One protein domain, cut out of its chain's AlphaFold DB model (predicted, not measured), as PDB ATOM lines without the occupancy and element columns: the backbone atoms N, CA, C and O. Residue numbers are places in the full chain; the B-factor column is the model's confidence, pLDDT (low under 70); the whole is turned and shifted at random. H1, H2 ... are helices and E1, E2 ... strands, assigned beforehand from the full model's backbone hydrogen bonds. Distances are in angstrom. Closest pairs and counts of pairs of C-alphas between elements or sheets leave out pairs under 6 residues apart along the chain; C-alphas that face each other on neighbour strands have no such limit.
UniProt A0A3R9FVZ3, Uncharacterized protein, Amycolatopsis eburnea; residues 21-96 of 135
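Overview. This is residues 21 to 96 of the 135 residues of an uncharacterized protein of Amycolatopsis eburnea (UniProt A0A3R9FVZ3). Picture one twisted sheet of four antiparallel strands with a single helix, H1, packed on one face, over the half made by E3 and E4; the opposite face is bare of named helices. Two strand hairpins, E1 with E2 and E3 with E4, lie side by side in the sheet, and the chain passes through H1 between them. The printed part has 76 residues, with the order E1, E2, H1, E3, E4 along the chain and E2, E1, E3, E4 across the sheet. The class is mixed, helices and strands; the whole is compact, with a radius of gyration of the C-alphas of 12.5 A and spans of 35 by 28 by 18 A.

Along the chain. Begin in the sheet with E3, its longest strand, residues 65 to 73, which runs 25.9 A from C-alpha 65 at (24.056, 44.852, -16.445). Look next for E1, residues 21 to 27, starting at C-alpha 21 at (5.797, 32.372, -17.929) and 19.3 A long. E2 holds residues 34 to 41 over 20.6 A. E4 holds residues 82 to 88 over 19.7 A and ends at C-alpha 88 at (22.123, 47.414, -11.794). H1, residues 49 to 60, measures 16.1 A.

Arrangement. Start with the inner strands E1 and E3, antiparallel at 160 degrees, where N 23 and O 70 are 2.8 A apart, within hydrogen-bond range. On the other side of E1, find edge strand E2, antiparallel to it at 162 degrees, with N 24 and O 37 within range at 2.8 A. On the other side of E3 is edge strand E4, antiparallel at 167 degrees, with N 67 and O 86 within range at 2.8 A. E2 and E4 are apart. H1 is on the sheet at a height over the sheet of 8.4 A, over E3 and only just over E4, on which 3 of its C-alphas fall. It runs slantwise to the strands, but only just, at 57 degrees to E3 on the local plane. Its closest C-alphas to E4 are those of Glu 50 and Val 84, 6.2 A; to E3, those of Leu 53 and Leu 69, 6.4 A. Every O i to N i+4 pair in H1 is within hydrogen-bond range. E2, H1 and E3 form a split strand-helix-strand unit, two strands running the same way with E1 between them, and its crossover is right-handed. Helix and sheet make two layers, H1 being on one face.

Size, cuts and confidence. The two C-alphas farthest apart are those of Glu 77 and Lys 96, 39.0 A. The printed part has no cut. The link from H1 to E3 is tight, and the others are short. Mean pLDDT of the printed part is 78.9; look for values under 70 at residue 30, residues 76 to 77 and residues 90 to 96.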
ATOM      1  N   ARG A  21       4.351  32.528 -17.936       84.88
ATOM      2  CA  ARG A  21       5.797  32.372 -17.929       84.88
ATOM      3  C   ARG A  21       6.423  33.686 -17.486       84.88
ATOM      4  O   ARG A  21       6.082  34.737 -18.011       84.88
ATOM      5  N   TRP A  22       7.311  33.598 -16.514       85.94
ATOM      6  CA  TRP A  22       8.058  34.706 -15.941       85.94
ATOM      7  C   TRP A  22       9.531  34.467 -16.257       85.94
ATOM      8  O   TRP A  22      10.132  33.558 -15.685       85.94
ATOM      9  N   ASP A  23      10.098  35.236 -17.178       86.12
ATOM     10  CA  ASP A  23      11.485  35.083 -17.612       86.12
ATOM     11  C   ASP A  23      12.332  36.246 -17.082       86.12
ATOM     12  O   ASP A  23      11.980  37.417 -17.229       86.12
ATOM     13  N   ILE A  24      13.450  35.906 -16.446       85.94
ATOM     14  CA  ILE A  24      14.457  36.839 -15.950       85.94
ATOM     15  C   ILE A  24      15.692  36.694 -16.827       85.94
ATOM     16  O   ILE A  24      16.340  35.642 -16.836       85.94
ATOM     17  N   ASP A  25      16.039  37.778 -17.507       88.19
ATOM     18  CA  ASP A  25      17.177  37.872 -18.411       88.19
ATOM     19  C   ASP A  25      18.106  39.011 -17.983       88.19
ATOM     20  O   ASP A  25      17.711  39.935 -17.271       88.19
ATOM     21  N   PHE A  26      19.344  38.990 -18.462       87.12
ATOM     22  CA  PHE A  26      20.262  40.117 -18.313       87.12
ATOM     23  C   PHE A  26      21.059  40.368 -19.595       87.12
ATOM     24  O   PHE A  26      21.294  39.464 -20.396       87.12
ATOM     25  N   LEU A  27      21.485  41.611 -19.784       86.69
ATOM     26  CA  LEU A  27      22.175  42.118 -20.961       86.69
ATOM     27  C   LEU A  27      23.471  42.802 -20.519       86.69
ATOM     28  O   LEU A  27      23.460  43.945 -20.065       86.69
ATOM     29  N   CYS A  28      24.600  42.100 -20.635       70.62
ATOM     30  CA  CYS A  28      25.889  42.632 -20.179       70.62
ATOM     31  C   CYS A  28      26.511  43.661 -21.131       70.62
ATOM     32  O   CYS A  28      27.145  44.592 -20.654       70.62
ATOM     33  N   ASN A  29      26.318  43.523 -22.449       70.62
ATOM     34  CA  ASN A  29      27.045  44.313 -23.458       70.62
ATOM     35  C   ASN A  29      26.136  44.897 -24.558       70.62
ATOM     36  O   ASN A  29      26.601  45.214 -25.646       70.62
ATOM     37  N   GLY A  30      24.826  44.988 -24.322       64.38
ATOM     38  CA  GLY A  30      23.886  45.558 -25.296       64.38
ATOM     39  C   GLY A  30      23.532  44.664 -26.496       64.38
ATOM     40  O   GLY A  30      22.612  45.006 -27.230       64.38
ATOM     41  N   GLU A  31      24.209  43.527 -26.697       72.50
ATOM     42  CA  GLU A  31      24.012  42.692 -27.894       72.50
ATOM     43  C   GLU A  31      22.975  41.565 -27.738       72.50
ATOM     44  O   GLU A  31      22.145  41.385 -28.625       72.50
ATOM     45  N   TYR A  32      22.989  40.804 -26.635       80.31
ATOM     46  CA  TYR A  32      22.110  39.636 -26.465       80.31
ATOM     47  C   TYR A  32      21.622  39.454 -25.026       80.31
ATOM     48  O   TYR A  32      22.417  39.438 -24.083       80.31
ATOM     49  N   TRP A  33      20.310  39.253 -24.873       80.12
ATOM     50  CA  TRP A  33      19.700  38.868 -23.603       80.12
ATOM     51  C   TRP A  33      20.109  37.442 -23.241       80.12
ATOM     52  O   TRP A  33      19.853  36.495 -23.982       80.12
ATOM     53  N   SER A  34      20.764  37.308 -22.096       81.31
ATOM     54  CA  SER A  34      21.172  36.031 -21.527       81.31
ATOM     55  C   SER A  34      20.130  35.577 -20.502       81.31
ATOM     56  O   SER A  34      19.931  36.285 -19.511       81.31
ATOM     57  N   PRO A  35      19.478  34.416 -20.698       80.50
ATOM     58  CA  PRO A  35      18.474  33.931 -19.762       80.50
ATOM     59  C   PRO A  35      19.125  33.491 -18.449       80.50
ATOM     60  O   PRO A  35      20.109  32.748 -18.449       80.50
ATOM     61  N   GLN A  36      18.568  33.939 -17.324       77.06
ATOM     62  CA  GLN A  36      18.959  33.495 -15.981       77.06
ATOM     63  C   GLN A  36      17.970  32.496 -15.408       77.06
ATOM     64  O   GLN A  36      18.361  31.439 -14.912       77.06
ATOM     65  N   SER A  37      16.685  32.833 -15.449       77.06
ATOM     66  CA  SER A  37      15.651  32.004 -14.847       77.06
ATOM     67  C   SER A  37      14.353  32.116 -15.622       77.06
ATOM     68  O   SER A  37      13.987  33.200 -16.053       77.06
ATOM     69  N   GLY A  38      13.661  30.993 -15.767       78.69
ATOM     70  CA  GLY A  38      12.275  30.944 -16.209       78.69
ATOM     71  C   GLY A  38      11.444  30.342 -15.087       78.69
ATOM     72  O   GLY A  38      11.863  29.365 -14.461       78.69
ATOM     73  N   LEU A  39      10.280  30.916 -14.809       77.62
ATOM     74  CA  LEU A  39       9.356  30.463 -13.774       77.62
ATOM     75  C   LEU A  39       7.945  30.348 -14.352       77.62
ATOM     76  O   LEU A  39       7.557  31.094 -15.248       77.62
ATOM     77  N   LEU A  40       7.166  29.408 -13.818       77.81
ATOM     78  CA  LEU A  40       5.731  29.328 -14.074       77.81
ATOM     79  C   LEU A  40       4.992  29.855 -12.849       77.81
ATOM     80  O   LEU A  40       5.142  29.316 -11.749       77.81
ATOM     81  N   GLY A  41       4.210  30.906 -13.058       78.19
ATOM     82  CA  GLY A  41       3.490  31.613 -12.009       78.19
ATOM     83  C   GLY A  41       2.044  31.898 -12.388       78.19
ATOM     84  O   GLY A  41       1.602  31.639 -13.509       78.19
ATOM     85  N   GLY A  42       1.307  32.420 -11.414       79.00
ATOM     86  CA  GLY A  42       0.005  33.041 -11.634       79.00
ATOM     87  C   GLY A  42       0.097  34.368 -12.407       79.00
ATOM     88  O   GLY A  42       1.183  34.746 -12.866       79.00
ATOM     89  N   PRO A  43      -1.038  35.063 -12.574       78.31
ATOM     90  CA  PRO A  43      -1.094  36.345 -13.272       78.31
ATOM     91  C   PRO A  43      -0.269  37.436 -12.569       78.31
ATOM     92  O   PRO A  43      -0.081  37.365 -11.353       78.31
ATOM     93  N   PRO A  44       0.218  38.451 -13.312       77.25
ATOM     94  CA  PRO A  44       0.965  39.581 -12.756       77.25
ATOM     95  C   PRO A  44       0.071  40.666 -12.123       77.25
ATOM     96  O   PRO A  44       0.546  41.780 -11.904       77.25
ATOM     97  N   ASP A  45      -1.207  40.377 -11.862       76.00
ATOM     98  CA  ASP A  45      -2.145  41.334 -11.266       76.00
ATOM     99  C   ASP A  45      -1.626  41.800  -9.894       76.00
ATOM    100  O   ASP A  45      -1.282  40.981  -9.041       76.00
ATOM    101  N   ASP A  46      -1.537  43.120  -9.704       72.31
ATOM    102  CA  ASP A  46      -1.046  43.775  -8.481       72.31
ATOM    103  C   ASP A  46       0.423  43.476  -8.097       72.31
ATOM    104  O   ASP A  46       0.837  43.739  -6.964       72.31
ATOM    105  N   ILE A  47       1.241  42.963  -9.025       78.62
ATOM    106  CA  ILE A  47       2.668  42.696  -8.783       78.62
ATOM    107  C   ILE A  47       3.534  43.854  -9.280       78.62
ATOM    108  O   ILE A  47       3.542  44.195 -10.463       78.62
ATOM    109  N   ASP A  48       4.349  44.399  -8.378       84.25
ATOM    110  CA  ASP A  48       5.412  45.340  -8.723       84.25
ATOM    111  C   ASP A  48       6.623  44.586  -9.296       84.25
ATOM    112  O   ASP A  48       7.468  44.051  -8.570       84.25
ATOM    113  N   LEU A  49       6.688  44.523 -10.629       84.38
ATOM    114  CA  LEU A  49       7.777  43.868 -11.353       84.38
ATOM    115  C   LEU A  49       9.136  44.530 -11.087       84.38
ATOM    116  O   LEU A  49      10.150  43.829 -11.067       84.38
ATOM    117  N   GLU A  50       9.174  45.853 -10.880       88.00
ATOM    118  CA  GLU A  50      10.424  46.568 -10.610       88.00
ATOM    119  C   GLU A  50      10.992  46.143  -9.256       88.00
ATOM    120  O   GLU A  50      12.171  45.788  -9.156       88.00
ATOM    121  N   GLN A  51      10.150  46.150  -8.220       83.44
ATOM    122  CA  GLN A  51      10.544  45.741  -6.876       83.44
ATOM    123  C   GLN A  51      10.964  44.269  -6.847       83.44
ATOM    124  O   GLN A  51      11.989  43.931  -6.263       83.44
ATOM    125  N   LEU A  52      10.234  43.405  -7.548       84.19
ATOM    126  CA  LEU A  52      10.551  41.983  -7.652       84.19
ATOM    127  C   LEU A  52      11.917  41.753  -8.310       84.19
ATOM    128  O   LEU A  52      12.710  40.941  -7.830       84.19
ATOM    129  N   LEU A  53      12.221  42.475  -9.393       85.81
ATOM    130  CA  LEU A  53      13.514  42.365 -10.064       85.81
ATOM    131  C   LEU A  53      14.658  42.850  -9.156       85.81
ATOM    132  O   LEU A  53      15.726  42.235  -9.135       85.81
ATOM    133  N   ARG A  54      14.430  43.906  -8.360       84.50
ATOM    134  CA  ARG A  54      15.378  44.372  -7.332       84.50
ATOM    135  C   ARG A  54      15.586  43.336  -6.232       84.50
ATOM    136  O   ARG A  54      16.733  43.069  -5.886       84.50
ATOM    137  N   ASP A  55      14.515  42.734  -5.720       82.62
ATOM    138  CA  ASP A  55      14.577  41.711  -4.671       82.62
ATOM    139  C   ASP A  55      15.303  40.455  -5.165       82.62
ATOM    140  O   ASP A  55      16.172  39.921  -4.472       82.62
ATOM    141  N   TRP A  56      15.018  40.022  -6.396       80.38
ATOM    142  CA  TRP A  56      15.733  38.925  -7.045       80.38
ATOM    143  C   TRP A  56      17.229  39.215  -7.156       80.38
ATOM    144  O   TRP A  56      18.054  38.382  -6.773       80.38
ATOM    145  N   PHE A  57      17.585  40.404  -7.651       80.81
ATOM    146  CA  PHE A  57      18.977  40.817  -7.777       80.81
ATOM    147  C   PHE A  57      19.671  40.922  -6.411       80.81
ATOM    148  O   PHE A  57      20.821  40.512  -6.279       80.81
ATOM    149  N   ALA A  58      18.977  41.399  -5.376       79.56
ATOM    150  CA  ALA A  58      19.506  41.481  -4.018       79.56
ATOM    151  C   ALA A  58      19.729  40.096  -3.377       79.56
ATOM    152  O   ALA A  58      20.732  39.896  -2.691       79.56
ATOM    153  N   GLU A  59      18.827  39.134  -3.605       75.38
ATOM    154  CA  GLU A  59      18.925  37.775  -3.052       75.38
ATOM    155  C   GLU A  59      19.984  36.933  -3.776       75.38
ATOM    156  O   GLU A  59      20.826  36.286  -3.145       75.38
ATOM    157  N   ARG A  60      19.924  36.902  -5.112       76.19
ATOM    158  CA  ARG A  60      20.742  36.005  -5.941       76.19
ATOM    159  C   ARG A  60      22.056  36.633  -6.373       76.19
ATOM    160  O   ARG A  60      23.036  35.912  -6.565       76.19
ATOM    161  N   GLY A  61      22.085  37.956  -6.483       75.31
ATOM    162  CA  GLY A  61      23.198  38.681  -7.068       75.31
ATOM    163  C   GLY A  61      23.343  38.438  -8.569       75.31
ATOM    164  O   GLY A  61      22.696  37.579  -9.172       75.31
ATOM    165  N   GLY A  62      24.253  39.185  -9.182       77.50
ATOM    166  CA  GLY A  62      24.695  38.938 -10.549       77.50
ATOM    167  C   GLY A  62      25.484  40.114 -11.126       77.50
ATOM    168  O   GLY A  62      26.011  40.928 -10.360       77.50
ATOM    169  N   PRO A  63      25.682  40.170 -12.457       77.88
ATOM    170  CA  PRO A  63      26.578  41.153 -13.040       77.88
ATOM    171  C   PRO A  63      25.944  42.544 -13.061       77.88
ATOM    172  O   PRO A  63      24.720  42.682 -13.112       77.88
ATOM    173  N   ALA A  64      26.816  43.555 -13.084       83.62
ATOM    174  CA  ALA A  64      26.419  44.905 -13.442       83.62
ATOM    175  C   ALA A  64      25.994  44.904 -14.917       83.62
ATOM    176  O   ALA A  64      26.808  44.605 -15.795       83.62
ATOM    177  N   ALA A  65      24.701  45.077 -15.158       86.12
ATOM    178  CA  ALA A  65      24.056  44.852 -16.445       86.12
ATOM    179  C   ALA A  65      22.650  45.463 -16.440       86.12
ATOM    180  O   ALA A  65      22.097  45.774 -15.379       86.12
ATOM    181  N   THR A  66      22.035  45.559 -17.619       90.06
ATOM    182  CA  THR A  66      20.586  45.745 -17.700       90.06
ATOM    183  C   THR A  66      19.934  44.399 -17.452       90.06
ATOM    184  O   THR A  66      20.226  43.428 -18.143       90.06
ATOM    185  N   TRP A  67      19.055  44.328 -16.472       91.00
ATOM    186  CA  TRP A  67      18.256  43.153 -16.180       91.00
ATOM    187  C   TRP A  67      16.833  43.365 -16.645       91.00
ATOM    188  O   TRP A  67      16.327  44.485 -16.594       91.00
ATOM    189  N   ARG A  68      16.185  42.286 -17.065       92.56
ATOM    190  CA  ARG A  68      14.796  42.288 -17.493       92.56
ATOM    191  C   ARG A  68      14.025  41.203 -16.778       92.56
ATOM    192  O   ARG A  68      14.490  40.071 -16.697       92.56
ATOM    193  N   LEU A  69      12.828  41.552 -16.331       90.25
ATOM    194  CA  LEU A  69      11.797  40.594 -15.963       90.25
ATOM    195  C   LEU A  69      10.629  40.772 -16.926       90.25
ATOM    196  O   LEU A  69      10.041  41.851 -16.988       90.25
ATOM    197  N   GLN A  70      10.303  39.718 -17.665       90.00
ATOM    198  CA  GLN A  70       9.180  39.687 -18.595       90.00
ATOM    199  C   GLN A  70       8.172  38.620 -18.178       90.00
ATOM    200  O   GLN A  70       8.536  37.545 -17.704       90.00
ATOM    201  N   VAL A  71       6.895  38.929 -18.367       87.56
ATOM    202  CA  VAL A  71       5.783  38.021 -18.106       87.56
ATOM    203  C   VAL A  71       5.020  37.821 -19.405       87.56
ATOM    204  O   VAL A  71       4.518  38.778 -19.997       87.56
ATOM    205  N   SER A  72       4.913  36.572 -19.841       87.94
ATOM    206  CA  SER A  72       4.175  36.171 -21.037       87.94
ATOM    207  C   SER A  72       3.088  35.163 -20.674       87.94
ATOM    208  O   SER A  72       3.243  34.395 -19.718       87.94
ATOM    209  N   PRO A  73       1.994  35.093 -21.447       85.06
ATOM    210  CA  PRO A  73       1.114  33.935 -21.414       85.06
ATOM    211  C   PRO A  73       1.922  32.655 -21.659       85.06
ATOM    212  O   PRO A  73       2.925  32.670 -22.374       85.06
ATOM    213  N   ARG A  74       1.507  31.536 -21.060       79.62
ATOM    214  CA  ARG A  74       2.191  30.247 -21.257       79.62
ATOM    215  C   ARG A  74       2.158  29.763 -22.714       79.62
ATOM    216  O   ARG A  74       3.012  28.964 -23.089       79.62
ATOM    217  N   GLU A  75       1.163  30.182 -23.490       75.88
ATOM    218  CA  GLU A  75       1.035  29.827 -24.905       75.88
ATOM    219  C   GLU A  75       2.301  30.241 -25.672       75.88
ATOM    220  O   GLU A  75       2.746  31.389 -25.600       75.88
ATOM    221  N   GLU A  76       2.915  29.282 -26.372       58.22
ATOM    222  CA  GLU A  76       4.068  29.550 -27.232       58.22
ATOM    223  C   GLU A  76       3.678  30.592 -28.290       58.22
ATOM    224  O   GLU A  76       2.593  30.525 -28.856       58.22
ATOM    225  N   GLU A  77       4.565  31.563 -28.527       62.66
ATOM    226  CA  GLU A  77       4.397  32.693 -29.465       62.66
ATOM    227  C   GLU A  77       3.542  33.882 -28.988       62.66
ATOM    228  O   GLU A  77       3.415  34.870 -29.714       62.66
ATOM    229  N   ALA A  78       3.031  33.876 -27.752       73.12
ATOM    230  CA  ALA A  78       2.369  35.059 -27.209       73.12
ATOM    231  C   ALA A  78       3.378  36.186 -26.879       73.12
ATOM    232  O   ALA A  78       4.402  35.927 -26.231       73.12
ATOM    233  N   PRO A  79       3.104  37.449 -27.274       78.75
ATOM    234  CA  PRO A  79       3.931  38.579 -26.865       78.75
ATOM    235  C   PRO A  79       3.883  38.760 -25.336       78.75
ATOM    236  O   PRO A  79       2.894  38.382 -24.697       78.75
ATOM    237  N   PRO A  80       4.936  39.334 -24.725       83.81
ATOM    238  CA  PRO A  80       4.928  39.633 -23.299       83.81
ATOM    239  C   PRO A  80       3.789  40.601 -22.973       83.81
ATOM    240  O   PRO A  80       3.579  41.594 -23.670       83.81
ATOM    241  N   ILE A  81       3.054  40.303 -21.904       86.94
ATOM    242  CA  ILE A  81       1.971  41.160 -21.401       86.94
ATOM    243  C   ILE A  81       2.496  42.242 -20.457       86.94
ATOM    244  O   ILE A  81       1.867  43.285 -20.314       86.94
ATOM    245  N   ALA A  82       3.648  42.002 -19.829       86.19
ATOM    246  CA  ALA A  82       4.330  42.960 -18.975       86.19
ATOM    247  C   ALA A  82       5.844  42.721 -19.025       86.19
ATOM    248  O   ALA A  82       6.296  41.580 -19.118       86.19
ATOM    249  N   SER A  83       6.631  43.795 -18.978       90.94
ATOM    250  CA  SER A  83       8.093  43.733 -18.948       90.94
ATOM    251  C   SER A  83       8.643  44.944 -18.212       90.94
ATOM    252  O   SER A  83       8.154  46.056 -18.401       90.94
ATOM    253  N   VAL A  84       9.681  44.731 -17.413       91.12
ATOM    254  CA  VAL A  84      10.466  45.785 -16.764       91.12
ATOM    255  C   VAL A  84      11.937  45.583 -17.091       91.12
ATOM    256  O   VAL A  84      12.410  44.448 -17.131       91.12
ATOM    257  N   GLU A  85      12.660  46.681 -17.290       93.00
ATOM    258  CA  GLU A  85      14.106  46.686 -17.489       93.00
ATOM    259  C   GLU A  85      14.770  47.647 -16.497       93.00
ATOM    260  O   GLU A  85      14.390  48.813 -16.412       93.00
ATOM    261  N   LEU A  86      15.764  47.168 -15.742       90.50
ATOM    262  CA  LEU A  86      16.495  47.957 -14.747       90.50
ATOM    263  C   LEU A  86      18.004  47.769 -14.909       90.50
ATOM    264  O   LEU A  86      18.490  46.643 -15.003       90.50
ATOM    265  N   TRP A  87      18.759  48.870 -14.896       87.38
ATOM    266  CA  TRP A  87      20.218  48.814 -14.778       87.38
ATOM    267  C   TRP A  87      20.616  48.602 -13.319       87.38
ATOM    268  O   TRP A  87      20.213  49.371 -12.442       87.38
ATOM    269  N   PHE A  88      21.450  47.597 -13.072       86.00
ATOM    270  CA  PHE A  88      22.123  47.414 -11.794       86.00
ATOM    271  C   PHE A  88      23.611  47.692 -11.982       86.00
ATOM    272  O   PHE A  88      24.269  47.024 -12.775       86.00
ATOM    273  N   ASP A  89      24.130  48.690 -11.268       77.62
ATOM    274  CA  ASP A  89      25.518  49.153 -11.411       77.62
ATOM    275  C   ASP A  89      26.502  48.351 -10.543       77.62
ATOM    276  O   ASP A  89      27.681  48.201 -10.862       77.62
ATOM    277  N   GLU A  90      26.010  47.769  -9.450       67.44
ATOM    278  CA  GLU A  90      26.837  47.060  -8.481       67.44
ATOM    279  C   GLU A  90      26.781  45.549  -8.699       67.44
ATOM    280  O   GLU A  90      25.713  44.939  -8.706       67.44
ATOM    281  N   ARG A  91      27.954  44.909  -8.791       63.03
ATOM    282  CA  ARG A  91      28.049  43.449  -8.682       63.03
ATOM    283  C   ARG A  91      27.694  43.033  -7.255       63.03
ATOM    284  O   ARG A  91      28.558  43.014  -6.375       63.03
ATOM    285  N   VAL A  92      26.444  42.644  -7.032       58.47
ATOM    286  CA  VAL A  92      26.033  42.023  -5.773       58.47
ATOM    287  C   VAL A  92      26.572  40.595  -5.773       58.47
ATOM    288  O   VAL A  92      26.152  39.751  -6.566       58.47
ATOM    289  N   ARG A  93      27.561  40.319  -4.915       54.59
ATOM    290  CA  ARG A  93      27.966  38.934  -4.641       54.59
ATOM    291  C   ARG A  93      26.843  38.287  -3.827       54.59
ATOM    292  O   ARG A  93      26.435  38.910  -2.845       54.59
ATOM    293  N   PRO A  94      26.390  37.062  -4.156       53.19
ATOM    294  CA  PRO A  94      25.474  36.343  -3.282       53.19
ATOM    295  C   PRO A  94      26.094  36.299  -1.886       53.19
ATOM    296  O   PRO A  94      27.251  35.886  -1.718       53.19
ATOM    297  N   VAL A  95      25.367  36.812  -0.891       41.72
ATOM    298  CA  VAL A  95      25.834  36.812   0.495       41.72
ATOM    299  C   VAL A  95      26.136  35.362   0.854       41.72
ATOM    300  O   VAL A  95      25.305  34.479   0.645       41.72
ATOM    301  N   LYS A  96      27.371  35.121   1.314       40.41
ATOM    302  CA  LYS A  96      27.925  33.799   1.627       40.41
ATOM    303  C   LYS A  96      26.857  32.910   2.265       40.41
ATOM    304  O   LYS A  96      26.378  33.187   3.361       40.41
TER     305      LYS A  96